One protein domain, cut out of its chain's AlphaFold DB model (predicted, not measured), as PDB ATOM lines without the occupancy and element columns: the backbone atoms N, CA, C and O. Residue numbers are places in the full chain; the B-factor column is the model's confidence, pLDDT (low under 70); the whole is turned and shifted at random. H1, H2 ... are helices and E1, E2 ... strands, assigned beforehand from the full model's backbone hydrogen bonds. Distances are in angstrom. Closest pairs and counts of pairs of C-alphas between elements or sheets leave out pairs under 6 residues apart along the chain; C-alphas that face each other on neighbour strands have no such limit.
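AT A GLANCE: This is residues 7 to 122 of the 124 residues of an uncharacterized protein of Hydrogenothermaceae bacterium (UniProt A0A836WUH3). A small parallel sheet, E1 E2 E5, forms the core, with H2 along one face and H3 and H5 side by side on the other. H1 packs on H2, and the hairpin of E3 and E4 reaches away from this body as an arm, with the short H4 before it. You have 116 residues, with five named helices and five named strands in the order H1 H2 E1 H3 E2 H4 E3 E4 H5 E5; the class is mixed, helices and strands. The whole is compact, with a radius of gyration of the C-alphas of 15.5 A and spans of 51 by 34 by 26 A.

HOW THE PARTS SIT: Start with H1, residues 7 to 18, which touches H2, residues 35 to 49, with residues 10 to 14 alone; their closest C-alphas, Lys 10 and Leu 42, are 6.3 A apart. They run the same way at a steep tilt of 44 degrees. Go on to E1, residues 53 to 56, and E2, residues 73 to 80, parallel at 16 degrees, with N 74 and O 53 within hydrogen-bond range at 2.8 A. On the other side of E2 is E5, residues 115 to 121, parallel at 13 degrees, with N 75 and O 115 at 2.9 A. H2 is on this sheet at a height of 8.5 A, over E2 and along the strands at 8 degrees on the local plane. On the opposite face look for H3, residues 60 to 68, and H5, residues 106 to 113, which touch at a shallow tilt of 26 degrees, the same way; the C-alphas of Ala 63 and Val 110 are closest, at 6.4 A. E1, H3 and E2 form a strand-helix-strand unit, two parallel neighbour strands with a helix between, and its crossover is right-handed. After H4, residues 86 to 90, find the hairpin of E3, residues 92 to 96, and E4, residues 99 to 103, antiparallel, with N 94 and O 101 at 2.8 A. H4 is apart from H5. In each of the five helices, every O i to N i+4 pair is within hydrogen-bond range.

IN THESE COORDINATES: Find C-alpha 7 at (-34.824, -3.680, 7.162); from there H1 runs 16.5 A. H2 begins at C-alpha 35, (-35.802, -14.091, 6.902), and runs 21.2 A. E2 runs 22.1 A, and E5 runs 19.2 A to C-alpha 121 at (-39.909, -19.360, 10.473).

THE WHOLE: The farthest C-alphas, Glu 7 and Gly 98, are 50.9 A apart. The printed part has no cut. The link from H1 to H2 is long, 16 residues; the other links are tight. Residues 119 to 122 have pLDDT under 70.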
ATOM      1  N   GLU A   7     -35.369  -4.696   6.260       89.06
ATOM      2  CA  GLU A   7     -34.824  -3.680   7.162       89.06
ATOM      3  C   GLU A   7     -35.920  -2.961   7.964       89.06
ATOM      4  O   GLU A   7     -35.813  -2.774   9.177       89.06
ATOM      5  N   ASN A   8     -37.036  -2.621   7.314       90.69
ATOM      6  CA  ASN A   8     -38.175  -2.015   8.000       90.69
ATOM      7  C   ASN A   8     -38.834  -2.993   8.977       90.69
ATOM      8  O   ASN A   8     -39.242  -2.580  10.063       90.69
ATOM      9  N   VAL A   9     -38.905  -4.279   8.618       89.50
ATOM     10  CA  VAL A   9     -39.413  -5.334   9.504       89.50
ATOM     11  C   VAL A   9     -38.508  -5.503  10.725       89.50
ATOM     12  O   VAL A   9     -39.017  -5.497  11.845       89.50
ATOM     13  N   LYS A  10     -37.180  -5.581  10.543       91.25
ATOM     14  CA  LYS A  10     -36.204  -5.650  11.644       91.25
ATOM     15  C   LYS A  10     -36.388  -4.484  12.611       91.25
ATOM     16  O   LYS A  10     -36.559  -4.705  13.809       91.25
ATOM     17  N   ARG A  11     -36.421  -3.252  12.090       92.69
ATOM     18  CA  ARG A  11     -36.631  -2.039  12.895       92.69
ATOM     19  C   ARG A  11     -37.944  -2.091  13.677       92.69
ATOM     20  O   ARG A  11     -37.956  -1.786  14.865       92.69
ATOM     21  N   TYR A  12     -39.031  -2.516  13.039       91.81
ATOM     22  CA  TYR A  12     -40.333  -2.623  13.695       91.81
ATOM     23  C   TYR A  12     -40.328  -3.646  14.843       91.81
ATOM     24  O   TYR A  12     -40.778  -3.334  15.946       91.81
ATOM     25  N   ILE A  13     -39.766  -4.841  14.623       92.06
ATOM     26  CA  ILE A  13     -39.651  -5.876  15.665       92.06
ATOM     27  C   ILE A  13     -38.770  -5.379  16.818       92.06
ATOM     28  O   ILE A  13     -39.126  -5.560  17.982       92.06
ATOM     29  N   LYS A  14     -37.661  -4.698  16.508       93.94
ATOM     30  CA  LYS A  14     -36.775  -4.081  17.503       93.94
ATOM     31  C   LYS A  14     -37.519  -3.092  18.394       93.94
ATOM     32  O   LYS A  14     -37.473  -3.202  19.615       93.94
ATOM     33  N   GLU A  15     -38.239  -2.149  17.790       93.94
ATOM     34  CA  GLU A  15     -39.010  -1.144  18.522       93.94
ATOM     35  C   GLU A  15     -40.101  -1.779  19.387       93.94
ATOM     36  O   GLU A  15     -40.287  -1.376  20.536       93.94
ATOM     37  N   MET A  16     -40.804  -2.794  18.871       92.56
ATOM     38  CA  MET A  16     -41.767  -3.560  19.662       92.56
ATOM     39  C   MET A  16     -41.099  -4.189  20.886       92.56
ATOM     40  O   MET A  16     -41.584  -4.017  22.007       92.56
ATOM     41  N   TYR A  17     -39.972  -4.867  20.677       92.94
ATOM     42  CA  TYR A  17     -39.242  -5.540  21.739       92.94
ATOM     43  C   TYR A  17     -38.801  -4.559  22.833       92.94
ATOM     44  O   TYR A  17     -39.088  -4.769  24.015       92.94
ATOM     45  N   LEU A  18     -38.160  -3.452  22.454       92.81
ATOM     46  CA  LEU A  18     -37.655  -2.456  23.404       92.81
ATOM     47  C   LEU A  18     -38.779  -1.757  24.185       92.81
ATOM     48  O   LEU A  18     -38.585  -1.381  25.335       92.81
ATOM     49  N   ARG A  19     -39.985  -1.652  23.613       94.19
ATOM     50  CA  ARG A  19     -41.181  -1.123  24.298       94.19
ATOM     51  C   ARG A  19     -41.866  -2.132  25.229       94.19
ATOM     52  O   ARG A  19     -42.956  -1.859  25.721       94.19
ATOM     53  N   GLY A  20     -41.280  -3.311  25.435       89.56
ATOM     54  CA  GLY A  20     -41.881  -4.366  26.255       89.56
ATOM     55  C   GLY A  20     -43.000  -5.144  25.553       89.56
ATOM     56  O   GLY A  20     -43.647  -5.980  26.177       89.56
ATOM     57  N   ASN A  21     -43.238  -4.918  24.256       88.38
ATOM     58  CA  ASN A  21     -44.217  -5.690  23.501       88.38
ATOM     59  C   ASN A  21     -43.605  -7.044  23.111       88.38
ATOM     60  O   ASN A  21     -42.573  -7.105  22.446       88.38
ATOM     61  N   ARG A  22     -44.231  -8.134  23.563       84.00
ATOM     62  CA  ARG A  22     -43.788  -9.521  23.342       84.00
ATOM     63  C   ARG A  22     -44.729 -10.307  22.421       84.00
ATOM     64  O   ARG A  22     -44.735 -11.531  22.453       84.00
ATOM     65  N   ARG A  23     -45.558  -9.624  21.618       83.00
ATOM     66  CA  ARG A  23     -46.419 -10.293  20.627       83.00
ATOM     67  C   ARG A  23     -45.574 -11.079  19.626       83.00
ATOM     68  O   ARG A  23     -44.583 -10.565  19.114       83.00
ATOM     69  N   SER A  24     -46.023 -12.289  19.311       79.50
ATOM     70  CA  SER A  24     -45.415 -13.129  18.284       79.50
ATOM     71  C   SER A  24     -45.540 -12.486  16.901       79.50
ATOM     72  O   SER A  24     -46.589 -11.945  16.545       79.50
ATOM     73  N   VAL A  25     -44.467 -12.571  16.116       82.56
ATOM     74  CA  VAL A  25     -44.404 -12.108  14.726       82.56
ATOM     75  C   VAL A  25     -44.031 -13.298  13.850       82.56
ATOM     76  O   VAL A  25     -43.052 -13.983  14.129       82.56
ATOM     77  N   ILE A  26     -44.805 -13.533  12.789       81.88
ATOM     78  CA  ILE A  26     -44.512 -14.553  11.774       81.88
ATOM     79  C   ILE A  26     -44.004 -13.836  10.524       81.88
ATOM     80  O   ILE A  26     -44.663 -12.930  10.011       81.88
ATOM     81  N   LEU A  27     -42.828 -14.234  10.035       83.31
ATOM     82  CA  LEU A  27     -42.238 -13.682   8.815       83.31
ATOM     83  C   LEU A  27     -42.570 -14.566   7.613       83.31
ATOM     84  O   LEU A  27     -42.021 -15.656   7.462       83.31
ATOM     85  N   LEU A  28     -43.432 -14.061   6.729       82.88
ATOM     86  CA  LEU A  28     -43.835 -14.732   5.493       82.88
ATOM     87  C   LEU A  28     -43.127 -14.113   4.286       82.88
ATOM     88  O   LEU A  28     -43.009 -12.896   4.164       82.88
ATOM     89  N   GLY A  29     -42.652 -14.956   3.379       82.69
ATOM     90  CA  GLY A  29     -41.957 -14.529   2.168       82.69
ATOM     91  C   GLY A  29     -41.317 -15.710   1.460       82.69
ATOM     92  O   GLY A  29     -41.305 -16.815   2.001       82.69
ATOM     93  N   GLN A  30     -40.747 -15.480   0.278       83.94
ATOM     94  CA  GLN A  30     -40.110 -16.550  -0.487       83.94
ATOM     95  C   GLN A  30     -38.953 -17.220   0.287       83.94
ATOM     96  O   GLN A  30     -38.333 -16.589   1.161       83.94
ATOM     97  N   PRO A  31     -38.655 -18.496  -0.004       83.62
ATOM     98  CA  PRO A  31     -37.464 -19.167   0.506       83.62
ATOM     99  C   PRO A  31     -36.196 -18.414   0.091       83.62
ATOM    100  O   PRO A  31     -36.152 -17.784  -0.963       83.62
ATOM    101  N   GLY A  32     -35.165 -18.424   0.937       84.38
ATOM    102  CA  GLY A  32     -33.877 -17.791   0.621       84.38
ATOM    103  C   GLY A  32     -33.845 -16.256   0.650       84.38
ATOM    104  O   GLY A  32     -32.772 -15.685   0.504       84.38
ATOM    105  N   ILE A  33     -34.960 -15.563   0.922       87.88
ATOM    106  CA  ILE A  33     -34.989 -14.084   0.971       87.88
ATOM    107  C   ILE A  33     -34.257 -13.480   2.188       87.88
ATOM    108  O   ILE A  33     -34.166 -12.265   2.306       87.88
ATOM    109  N   GLY A  34     -33.739 -14.310   3.103       87.81
ATOM    110  CA  GLY A  34     -32.957 -13.859   4.264       87.81
ATOM    111  C   GLY A  34     -33.761 -13.623   5.549       87.81
ATOM    112  O   GLY A  34     -33.301 -12.886   6.418       87.81
ATOM    113  N   LYS A  35     -34.945 -14.239   5.702       87.31
ATOM    114  CA  LYS A  35     -35.802 -14.091   6.902       87.31
ATOM    115  C   LYS A  35     -35.084 -14.521   8.189       87.31
ATOM    116  O   LYS A  35     -34.968 -13.721   9.112       87.31
ATOM    117  N   SER A  36     -34.567 -15.753   8.225       87.00
ATOM    118  CA  SER A  36     -33.871 -16.307   9.396       87.00
ATOM    119  C   SER A  36     -32.603 -15.519   9.730       87.00
ATOM    120  O   SER A  36     -32.358 -15.189  10.885       87.00
ATOM    121  N   GLU A  37     -31.844 -15.132   8.705       90.12
ATOM    122  CA  GLU A  37     -30.628 -14.333   8.870       90.12
ATOM    123  C   GLU A  37     -30.935 -12.930   9.421       90.12
ATOM    124  O   GLU A  37     -30.267 -12.455  10.334       90.12
ATOM    125  N   SER A  38     -32.009 -12.290   8.952       90.69
ATOM    126  CA  SER A  38     -32.438 -10.977   9.454       90.69
ATOM    127  C   SER A  38     -32.817 -11.015  10.937       90.69
ATOM    128  O   SER A  38     -32.512 -10.082  11.682       90.69
ATOM    129  N   VAL A  39     -33.476 -12.093  11.370       91.06
ATOM    130  CA  VAL A  39     -33.830 -12.328  12.777       91.06
ATOM    131  C   VAL A  39     -32.579 -12.537  13.620       91.06
ATOM    132  O   VAL A  39     -32.465 -11.926  14.679       91.06
ATOM    133  N   ARG A  40     -31.638 -13.365  13.153       93.50
ATOM    134  CA  ARG A  40     -30.366 -13.603  13.843       93.50
ATOM    135  C   ARG A  40     -29.603 -12.300  14.055       93.50
ATOM    136  O   ARG A  40     -29.199 -12.005  15.177       93.50
ATOM    137  N   GLN A  41     -29.478 -11.489  13.007       94.75
ATOM    138  CA  GLN A  41     -28.834 -10.178  13.095       94.75
ATOM    139  C   GLN A  41     -29.543  -9.264  14.094       94.75
ATOM    140  O   GLN A  41     -28.893  -8.644  14.930       94.75
ATOM    141  N   LEU A  42     -30.879  -9.210  14.060       94.81
ATOM    142  CA  LEU A  42     -31.647  -8.425  15.022       94.81
ATOM    143  C   LEU A  42     -31.429  -8.904  16.470       94.81
ATOM    144  O   LEU A  42     -31.300  -8.080  17.374       94.81
ATOM    145  N   ALA A  43     -31.377 -10.214  16.701       95.06
ATOM    146  CA  ALA A  43     -31.122 -10.776  18.023       95.06
ATOM    147  C   ALA A  43     -29.721 -10.402  18.539       95.06
ATOM    148  O   ALA A  43     -29.582  -9.998  19.691       95.06
ATOM    149  N   GLN A  44     -28.701 -10.445  17.678       97.00
ATOM    150  CA  GLN A  44     -27.344  -9.992  18.006       97.00
ATOM    151  C   GLN A  44     -27.284  -8.486  18.306       97.00
ATOM    152  O   GLN A  44     -26.626  -8.066  19.258       97.00
ATOM    153  N   GLU A  45     -27.987  -7.662  17.522       96.69
ATOM    154  CA  GLU A  45     -28.098  -6.221  17.768       96.69
ATOM    155  C   GLU A  45     -28.731  -5.932  19.137       96.69
ATOM    156  O   GLU A  45     -28.198  -5.134  19.906       96.69
ATOM    157  N   LEU A  46     -29.841  -6.603  19.459       96.44
ATOM    158  CA  LEU A  46     -30.525  -6.453  20.745       96.44
ATOM    159  C   LEU A  46     -29.668  -6.940  21.915       96.44
ATOM    160  O   LEU A  46     -29.620  -6.268  22.942       96.44
ATOM    161  N   ALA A  47     -28.955  -8.057  21.762       97.31
ATOM    162  CA  ALA A  47     -28.017  -8.543  22.771       97.31
ATOM    163  C   ALA A  47     -26.963  -7.479  23.107       97.31
ATOM    164  O   ALA A  47     -26.736  -7.165  24.276       97.31
ATOM    165  N   LYS A  48     -26.386  -6.852  22.074       97.38
ATOM    166  CA  LYS A  48     -25.401  -5.779  22.230       97.38
ATOM    167  C   LYS A  48     -25.994  -4.541  22.910       97.38
ATOM    168  O   LYS A  48     -25.370  -4.000  23.817       97.38
ATOM    169  N   GLU A  49     -27.176  -4.092  22.492       96.25
ATOM    170  CA  GLU A  49     -27.843  -2.917  23.083       96.25
ATOM    171  C   GLU A  49     -28.247  -3.130  24.543       96.25
ATOM    172  O   GLU A  49     -28.244  -2.185  25.330       96.25
ATOM    173  N   LEU A  50     -28.562  -4.371  24.910       95.81
ATOM    174  CA  LEU A  50     -28.942  -4.757  26.267       95.81
ATOM    175  C   LEU A  50     -27.750  -5.223  27.117       95.81
ATOM    176  O   LEU A  50     -27.956  -5.622  28.260       95.81
ATOM    177  N   ASN A  51     -26.526  -5.160  26.577       97.44
ATOM    178  CA  ASN A  51     -25.290  -5.600  27.224       97.44
ATOM    179  C   ASN A  51     -25.352  -7.052  27.743       97.44
ATOM    180  O   ASN A  51     -25.053  -7.327  28.904       97.44
ATOM    181  N   LYS A  52     -25.779  -7.968  26.870       97.56
ATOM    182  CA  LYS A  52     -25.962  -9.400  27.139       97.56
ATOM    183  C   LYS A  52     -25.138 -10.261  26.181       97.56
ATOM    184  O   LYS A  52     -24.903  -9.871  25.037       97.56
ATOM    185  N   GLU A  53     -24.749 -11.454  26.622       97.75
ATOM    186  CA  GLU A  53     -24.115 -12.465  25.772       97.75
ATOM    187  C   GLU A  53     -25.161 -13.059  24.815       97.75
ATOM    188  O   GLU A  53     -26.187 -13.590  25.243       97.75
ATOM    189  N   PHE A  54     -24.920 -12.954  23.508       97.75
ATOM    190  CA  PHE A  54     -25.774 -13.581  22.500       97.75
ATOM    191  C   PHE A  54     -25.502 -15.085  22.420       97.75
ATOM    192  O   PHE A  54     -24.348 -15.492  22.282       97.75
ATOM    193  N   ILE A  55     -26.560 -15.896  22.419       96.00
ATOM    194  CA  ILE A  55     -26.460 -17.345  22.224       96.00
ATOM    195  C   ILE A  55     -27.640 -17.896  21.414       96.00
ATOM    196  O   ILE A  55     -28.797 -17.534  21.632       96.00
ATOM    197  N   GLU A  56     -27.340 -18.796  20.480       94.94
ATOM    198  CA  GLU A  56     -28.342 -19.626  19.805       94.94
ATOM    199  C   GLU A  56     -28.485 -20.931  20.584       94.94
ATOM    200  O   GLU A  56     -27.494 -21.623  20.803       94.94
ATOM    201  N   ILE A  57     -29.702 -21.266  21.013       93.06
ATOM    202  CA  ILE A  57     -29.953 -22.522  21.727       93.06
ATOM    203  C   ILE A  57     -30.096 -23.638  20.695       93.06
ATOM    204  O   ILE A  57     -31.124 -23.735  20.023       93.06
ATOM    205  N   LEU A  58     -29.065 -24.472  20.569       89.75
ATOM    206  CA  LEU A  58     -29.033 -25.595  19.627       89.75
ATOM    207  C   LEU A  58     -29.145 -26.949  20.337       89.75
ATOM    208  O   LEU A  58     -29.411 -27.965  19.697       89.75
ATOM    209  N   SER A  59     -28.942 -26.962  21.654       91.06
ATOM    210  CA  SER A  59     -28.885 -28.166  22.475       91.06
ATOM    211  C   SER A  59     -29.492 -27.955  23.868       91.06
ATOM    212  O   SER A  59     -29.764 -26.829  24.298       91.06
ATOM    213  N   ASN A  60     -29.706 -29.054  24.598       90.94
ATOM    214  CA  ASN A  60     -30.140 -28.977  25.995       90.94
ATOM    215  C   ASN A  60     -29.021 -28.436  26.892       90.94
ATOM    216  O   ASN A  60     -29.305 -27.782  27.889       90.94
ATOM    217  N   GLU A  61     -27.765 -28.684  26.534       94.81
ATOM    218  CA  GLU A  61     -26.584 -28.180  27.224       94.81
ATOM    219  C   GLU A  61     -26.526 -26.647  27.165       94.81
ATOM    220  O   GLU A  61     -26.319 -26.009  28.198       94.81
ATOM    221  N   ASP A  62     -26.808 -26.051  26.000       94.44
ATOM    222  CA  ASP A  62     -26.925 -24.592  25.860       94.44
ATOM    223  C   ASP A  62     -28.036 -24.043  26.759       94.44
ATOM    224  O   ASP A  62     -27.849 -23.053  27.468       94.44
ATOM    225  N   ALA A  63     -29.194 -24.712  26.765       94.12
ATOM    226  CA  ALA A  63     -30.330 -24.314  27.584       94.12
ATOM    227  C   ALA A  63     -30.009 -24.378  29.086       94.12
ATOM    228  O   ALA A  63     -30.339 -23.448  29.818       94.12
ATOM    229  N   ILE A  64     -29.348 -25.445  29.545       95.62
ATOM    230  CA  ILE A  64     -28.926 -25.597  30.943       95.62
ATOM    231  C   ILE A  64     -27.931 -24.495  31.314       95.62
ATOM    232  O   ILE A  64     -28.167 -23.806  32.302       95.62
ATOM    233  N   LYS A  65     -26.892 -24.271  30.495       95.75
ATOM    234  CA  LYS A  65     -25.895 -23.205  30.700       95.75
ATOM    235  C   LYS A  65     -26.568 -21.844  30.880       95.75
ATOM    236  O   LYS A  65     -26.250 -21.104  31.804       95.75
ATOM    237  N   VAL A  66     -27.509 -21.507  30.002       96.19
ATOM    238  CA  VAL A  66     -28.200 -20.214  30.047       96.19
ATOM    239  C   VAL A  66     -29.081 -20.080  31.287       96.19
ATOM    240  O   VAL A  66     -29.127 -19.010  31.886       96.19
ATOM    241  N   LEU A  67     -29.758 -21.154  31.697       96.38
ATOM    242  CA  LEU A  67     -30.624 -21.150  32.878       96.38
ATOM    243  C   LEU A  67     -29.859 -21.037  34.204       96.38
ATOM    244  O   LEU A  67     -30.477 -20.730  35.219       96.38
ATOM    245  N   GLU A  68     -28.543 -21.261  34.225       97.00
ATOM    246  CA  GLU A  68     -27.727 -20.992  35.416       97.00
ATOM    247  C   GLU A  68     -27.632 -19.490  35.718       97.00
ATOM    248  O   GLU A  68     -27.559 -19.114  36.887       97.00
ATOM    249  N   LYS A  69     -27.645 -18.642  34.678       96.50
ATOM    250  CA  LYS A  69     -27.537 -17.177  34.781       96.50
ATOM    251  C   LYS A  69     -28.325 -16.445  33.680       96.50
ATOM    252  O   LYS A  69     -27.738 -15.779  32.821       96.50
ATOM    253  N   PRO A  70     -29.658 -16.569  33.654       95.50
ATOM    254  CA  PRO A  70     -30.484 -16.123  32.528       95.50
ATOM    255  C   PRO A  70     -30.399 -14.611  32.245       95.50
ATOM    256  O   PRO A  70     -30.603 -14.157  31.114       95.50
ATOM    257  N   GLU A  71     -30.063 -13.808  33.250       96.38
ATOM    258  CA  GLU A  71     -29.866 -12.367  33.153       96.38
ATOM    259  C   GLU A  71     -28.609 -11.951  32.376       96.38
ATOM    260  O   GLU A  71     -28.574 -10.831  31.865       96.38
ATOM    261  N   GLU A  72     -27.617 -12.830  32.214       97.31
ATOM    262  CA  GLU A  72     -26.400 -12.543  31.440       97.31
ATOM    263  C   GLU A  72     -26.631 -12.716  29.924       97.31
ATOM    264  O   GLU A  72     -25.913 -12.128  29.115       97.31
ATOM    265  N   TYR A  73     -27.681 -13.445  29.525       97.56
ATOM    266  CA  TYR A  73     -27.884 -13.883  28.143       97.56
ATOM    267  C   TYR A  73     -29.002 -13.148  27.400       97.56
ATOM    268  O   TYR A  73     -29.996 -12.684  27.980       97.56
ATOM    269  N   PHE A  74     -28.827 -13.075  26.078       97.31
ATOM    270  CA  PHE A  74     -29.871 -12.832  25.095       97.31
ATOM    271  C   PHE A  74     -29.949 -14.035  24.152       97.31
ATOM    272  O   PHE A  74     -28.993 -14.326  23.430       97.31
ATOM    273  N   VAL A  75     -31.085 -14.730  24.145       95.94
ATOM    274  CA  VAL A  75     -31.222 -15.996  23.418       95.94
ATOM    275  C   VAL A  75     -31.919 -15.836  22.071       95.94
ATOM    276  O   VAL A  75     -32.857 -15.048  21.911       95.94
ATOM    277  N   LEU A  76     -31.501 -16.656  21.113       94.19
ATOM    278  CA  LEU A  76     -32.253 -16.957  19.903       94.19
ATOM    279  C   LEU A  76     -32.641 -18.436  19.916       94.19
ATOM    280  O   LEU A  76     -31.782 -19.307  20.064       94.19
ATOM    281  N   ILE A  77     -33.933 -18.711  19.735       90.44
ATOM    282  CA  ILE A  77     -34.449 -20.069  19.517       90.44
ATOM    283  C   ILE A  77     -35.148 -20.095  18.156       90.44
ATOM    284  O   ILE A  77     -36.163 -19.421  17.956       90.44
ATOM    285  N   ASP A  78     -34.586 -20.853  17.216       85.56
ATOM    286  CA  ASP A  78     -35.162 -21.066  15.886       85.56
ATOM    287  C   ASP A  78     -36.117 -22.264  15.932       85.56
ATOM    288  O   ASP A  78     -35.688 -23.407  16.090       85.56
ATOM    289  N   ILE A  79     -37.420 -21.995  15.817       79.38
ATOM    290  CA  ILE A  79     -38.447 -23.035  15.770       79.38
ATOM    291  C   ILE A  79     -38.924 -23.144  14.329       79.38
ATOM    292  O   ILE A  79     -39.665 -22.301  13.819       79.38
ATOM    293  N   ARG A  80     -38.530 -24.224  13.661       75.38
ATOM    294  CA  ARG A  80     -38.996 -24.517  12.306       75.38
ATOM    295  C   ARG A  80     -40.375 -25.148  12.389       75.38
ATOM    296  O   ARG A  80     -40.494 -26.324  12.715       75.38
ATOM    297  N   LEU A  81     -41.414 -24.372  12.072       71.62
ATOM    298  CA  LEU A  81     -42.799 -24.848  12.166       71.62
ATOM    299  C   LEU A  81     -43.085 -26.062  11.272       71.62
ATOM    300  O   LEU A  81     -43.955 -26.860  11.586       71.62
ATOM    301  N   THR A  82     -42.344 -26.225  10.177       71.00
ATOM    302  CA  THR A  82     -42.466 -27.389   9.289       71.00
ATOM    303  C   THR A  82     -41.881 -28.675   9.873       71.00
ATOM    304  O   THR A  82     -42.096 -29.745   9.316       71.00
ATOM    305  N   GLN A  83     -41.134 -28.578  10.975       74.31
ATOM    306  CA  GLN A  83     -40.460 -29.699  11.635       74.31
ATOM    307  C   GLN A  83     -40.991 -29.960  13.048       74.31
ATOM    308  O   GLN A  83     -40.446 -30.816  13.740       74.31
ATOM    309  N   ILE A  84     -42.007 -29.210  13.485       78.31
ATOM    310  CA  ILE A  84     -42.572 -29.310  14.828       78.31
ATOM    311  C   ILE A  84     -43.978 -29.901  14.753       78.31
ATOM    312  O   ILE A  84     -44.821 -29.430  13.988       78.31
ATOM    313  N   GLU A  85     -44.246 -30.924  15.554       81.44
ATOM    314  CA  GLU A  85     -45.602 -31.425  15.734       81.44
ATOM    315  C   GLU A  85     -46.329 -30.568  16.786       81.44
ATOM    316  O   GLU A  85     -45.700 -30.008  17.688       81.44
ATOM    317  N   PRO A  86     -47.671 -30.469  16.763       77.81
ATOM    318  CA  PRO A  86     -48.417 -29.722  17.782       77.81
ATOM    319  C   PRO A  86     -48.114 -30.166  19.226       77.81
ATOM    320  O   PRO A  86     -48.179 -29.368  20.165       77.81
ATOM    321  N   VAL A  87     -47.753 -31.439  19.414       79.88
ATOM    322  CA  VAL A  87     -47.364 -31.993  20.721       79.88
ATOM    323  C   VAL A  87     -46.062 -31.386  21.258       79.88
ATOM    324  O   VAL A  87     -45.928 -31.198  22.465       79.88
ATOM    325  N   ASP A  88     -45.153 -30.961  20.380       77.75
ATOM    326  CA  ASP A  88     -43.874 -30.343  20.747       77.75
ATOM    327  C   ASP A  88     -44.036 -28.888  21.241       77.75
ATOM    328  O   ASP A  88     -43.123 -28.305  21.830       77.75
ATOM    329  N   LEU A  89     -45.220 -28.296  21.044       77.94
ATOM    330  CA  LEU A  89     -45.592 -26.967  21.544       77.94
ATOM    331  C   LEU A  89     -46.468 -27.012  22.802       77.94
ATOM    332  O   LEU A  89     -46.621 -25.992  23.472       77.94
ATOM    333  N   THR A  90     -47.052 -28.165  23.131       80.06
ATOM    334  CA  THR A  90     -47.972 -28.316  24.274       80.06
ATOM    335  C   THR A  90     -47.309 -28.947  25.495       80.06
ATOM    336  O   THR A  90     -47.732 -28.690  26.620       80.06
ATOM    337  N   GLY A  91     -46.222 -29.700  25.305       81.00
ATOM    338  CA  GLY A  91     -45.516 -30.380  26.389       81.00
ATOM    339  C   GLY A  91     -46.027 -31.799  26.622       81.00
ATOM    340  O   GLY A  91     -46.910 -32.297  25.927       81.00
ATOM    341  N   ILE A  92     -45.461 -32.475  27.622       86.69
ATOM    342  CA  ILE A  92     -45.836 -33.859  27.936       86.69
ATOM    343  C   ILE A  92     -46.914 -33.846  29.028       86.69
ATOM    344  O   ILE A  92     -46.649 -33.281  30.098       86.69
ATOM    345  N   PRO A  93     -48.086 -34.475  28.807       90.12
ATOM    346  CA  PRO A  93     -49.124 -34.566  29.823       90.12
ATOM    347  C   PRO A  93     -48.628 -35.346  31.047       90.12
ATOM    348  O   PRO A  93     -47.886 -36.327  30.940       90.12
ATOM    349  N   ARG A  94     -49.021 -34.882  32.228       91.06
ATOM    350  CA  ARG A  94     -48.705 -35.457  33.534       91.06
ATOM    351  C   ARG A  94     -49.984 -35.540  34.350       91.06
ATOM    352  O   ARG A  94     -50.804 -34.629  34.290       91.06
ATOM    353  N   ASP A  95     -50.110 -36.622  35.104       95.06
ATOM    354  CA  ASP A  95     -51.143 -36.743  36.123       95.06
ATOM    355  C   ASP A  95     -50.812 -35.807  37.288       95.06
ATOM    356  O   ASP A  95     -49.656 -35.721  37.722       95.06
ATOM    357  N   LEU A  96     -51.823 -35.079  37.734       92.81
ATOM    358  CA  LEU A  96     -51.810 -34.271  38.935       92.81
ATOM    359  C   LEU A  96     -53.099 -34.593  39.684       92.81
ATOM    360  O   LEU A  96     -54.125 -34.005  39.385       92.81
ATOM    361  N   ASP A  97     -53.033 -35.558  40.600       92.38
ATOM    362  CA  ASP A  97     -54.130 -35.961  41.489       92.38
ATOM    363  C   ASP A  97     -55.464 -36.289  40.779       92.38
ATOM    364  O   ASP A  97     -56.546 -36.110  41.336       92.38
ATOM    365  N   GLY A  98     -55.394 -36.860  39.570       92.69
ATOM    366  CA  GLY A  98     -56.567 -37.197  38.754       92.69
ATOM    367  C   GLY A  98     -56.955 -36.140  37.713       92.69
ATOM    368  O   GLY A  98     -57.825 -36.400  36.877       92.69
ATOM    369  N   GLU A  99     -56.284 -34.988  37.693       94.62
ATOM    370  CA  GLU A  99     -56.323 -34.018  36.601       94.62
ATOM    371  C   GLU A  99     -55.095 -34.125  35.674       94.62
ATOM    372  O   GLU A  99     -54.059 -34.695  36.012       94.62
ATOM    373  N   ILE A 100     -55.199 -33.547  34.469       92.12
ATOM    374  CA  ILE A 100     -54.087 -33.476  33.509       92.12
ATOM    375  C   ILE A 100     -53.430 -32.098  33.586       92.12
ATOM    376  O   ILE A 100     -54.073 -31.073  33.363       92.12
ATOM    377  N   THR A 101     -52.118 -32.088  33.810       91.81
ATOM    378  CA  THR A 101     -51.248 -30.920  33.623       91.81
ATOM    379  C   THR A 101     -50.206 -31.190  32.535       91.81
ATOM    380  O   THR A 101     -50.038 -32.324  32.093       91.81
ATOM    381  N   TYR A 102     -49.485 -30.163  32.090       89.38
ATOM    382  CA  TYR A 102     -48.457 -30.284  31.053       89.38
ATOM    383  C   TYR A 102     -47.102 -29.849  31.594       89.38
ATOM    384  O   TYR A 102     -46.939 -28.733  32.086       89.38
ATOM    385  N   LYS A 103     -46.101 -30.728  31.474       89.19
ATOM    386  CA  LYS A 103     -44.710 -30.362  31.752       89.19
ATOM    387  C   LYS A 103     -44.132 -29.680  30.505       89.19
ATOM    388  O   LYS A 103     -44.009 -30.361  29.481       89.19
ATOM    389  N   PRO A 104     -43.765 -28.385  30.571       88.25
ATOM    390  CA  PRO A 104     -43.242 -27.665  29.416       88.25
ATOM    391  C   PRO A 104     -41.868 -28.200  29.006       88.25
ATOM    392  O   PRO A 104     -41.114 -28.735  29.828       88.25
ATOM    393  N   PHE A 105     -41.529 -28.026  27.728       88.94
ATOM    394  CA  PHE A 105     -40.191 -28.320  27.227       88.94
ATOM    395  C   PHE A 105     -39.170 -27.307  27.754       88.94
ATOM    396  O   PHE A 105     -39.493 -26.152  28.030       88.94
ATOM    397  N   LEU A 106     -37.913 -27.738  27.869       89.75
ATOM    398  CA  LEU A 106     -36.840 -26.939  28.463       89.75
ATOM    399  C   LEU A 106     -36.651 -25.583  27.766       89.75
ATOM    400  O   LEU A 106     -36.502 -24.563  28.433       89.75
ATOM    401  N   TRP A 107     -36.736 -25.547  26.435       87.25
ATOM    402  CA  TRP A 107     -36.601 -24.319  25.648       87.25
ATOM    403  C   TRP A 107     -37.685 -23.272  25.968       87.25
ATOM    404  O   TRP A 107     -37.422 -22.073  25.893       87.25
ATOM    405  N   MET A 108     -38.886 -23.696  26.384       88.19
ATOM    406  CA  MET A 108     -39.950 -22.773  26.802       88.19
ATOM    407  C   MET A 108     -39.576 -22.069  28.105       88.19
ATOM    408  O   MET A 108     -39.823 -20.875  28.255       88.19
ATOM    409  N   LYS A 109     -38.939 -22.801  29.029       90.62
ATOM    410  CA  LYS A 109     -38.406 -22.227  30.268       90.62
ATOM    411  C   LYS A 109     -37.315 -21.201  29.962       90.62
ATOM    412  O   LYS A 109     -37.343 -20.114  30.527       90.62
ATOM    413  N   VAL A 110     -36.417 -21.501  29.017       91.94
ATOM    414  CA  VAL A 110     -35.389 -20.549  28.566       91.94
ATOM    415  C   VAL A 110     -36.032 -19.244  28.088       91.94
ATOM    416  O   VAL A 110     -35.669 -18.182  28.581       91.94
ATOM    417  N   LEU A 111     -37.025 -19.299  27.192       88.44
ATOM    418  CA  LEU A 111     -37.713 -18.092  26.703       88.44
ATOM    419  C   LEU A 111     -38.485 -17.333  27.794       88.44
ATOM    420  O   LEU A 111     -38.669 -16.125  27.668       88.44
ATOM    421  N   ALA A 112     -38.954 -18.023  28.835       87.88
ATOM    422  CA  ALA A 112     -39.660 -17.403  29.952       87.88
ATOM    423  C   ALA A 112     -38.718 -16.658  30.915       87.88
ATOM    424  O   ALA A 112     -39.120 -15.653  31.498       87.88
ATOM    425  N   GLU A 113     -37.486 -17.143  31.088       90.69
ATOM    426  CA  GLU A 113     -36.531 -16.607  32.071       90.69
ATOM    427  C   GLU A 113     -35.502 -15.646  31.463       90.69
ATOM    428  O   GLU A 113     -34.884 -14.866  32.185       90.69
ATOM    429  N   THR A 114     -35.330 -15.656  30.142       89.06
ATOM    430  CA  THR A 114     -34.306 -14.858  29.458       89.06
ATOM    431  C   THR A 114     -34.894 -13.712  28.645       89.06
ATOM    432  O   THR A 114     -36.053 -13.704  28.226       89.06
ATOM    433  N   ALA A 115     -34.047 -12.726  28.353       84.00
ATOM    434  CA  ALA A 115     -34.288 -11.876  27.200       84.00
ATOM    435  C   ALA A 115     -34.033 -12.708  25.936       84.00
ATOM    436  O   ALA A 115     -32.992 -13.344  25.821       84.00
ATOM    437  N   GLY A 116     -34.944 -12.692  24.967       76.19
ATOM    438  CA  GLY A 116     -34.667 -13.354  23.698       76.19
ATOM    439  C   GLY A 116     -35.777 -13.234  22.675       76.19
ATOM    440  O   GLY A 116     -36.830 -12.650  22.943       76.19
ATOM    441  N   ILE A 117     -35.528 -13.795  21.497       78.19
ATOM    442  CA  ILE A 117     -36.514 -13.920  20.425       78.19
ATOM    443  C   ILE A 117     -36.640 -15.404  20.068       78.19
ATOM    444  O   ILE A 117     -35.656 -16.054  19.723       78.19
ATOM    445  N   GLY A 118     -37.866 -15.930  20.125       72.12
ATOM    446  CA  GLY A 118     -38.229 -17.189  19.481       72.12
ATOM    447  C   GLY A 118     -38.904 -16.884  18.150       72.12
ATOM    448  O   GLY A 118     -39.856 -16.097  18.131       72.12
ATOM    449  N   VAL A 119     -38.423 -17.457  17.043       61.62
ATOM    450  CA  VAL A 119     -39.049 -17.227  15.734       61.62
ATOM    451  C   VAL A 119     -39.602 -18.515  15.150       61.62
ATOM    452  O   VAL A 119     -38.832 -19.430  14.869       61.62
ATOM    453  N   PRO A 120     -40.922 -18.565  14.897       57.97
ATOM    454  CA  PRO A 120     -41.492 -19.498  13.950       57.97
ATOM    455  C   PRO A 120     -41.170 -19.017  12.532       57.97
ATOM    456  O   PRO A 120     -41.817 -18.102  12.013       57.97
ATOM    457  N   VAL A 121     -40.141 -19.586  11.905       56.31
ATOM    458  CA  VAL A 121     -39.909 -19.360  10.473       56.31
ATOM    459  C   VAL A 121     -40.646 -20.424   9.668       56.31
ATOM    460  O   VAL A 121     -40.497 -21.622   9.909       56.31
ATOM    461  N   ASP A 122     -41.439 -19.977   8.694       52.59
ATOM    462  CA  ASP A 122     -41.951 -20.855   7.647       52.59
ATOM    463  C   ASP A 122     -40.790 -21.137   6.681       52.59
ATOM    464  O   ASP A 122     -40.375 -20.280   5.886       52.59
TER     465      ASP A 122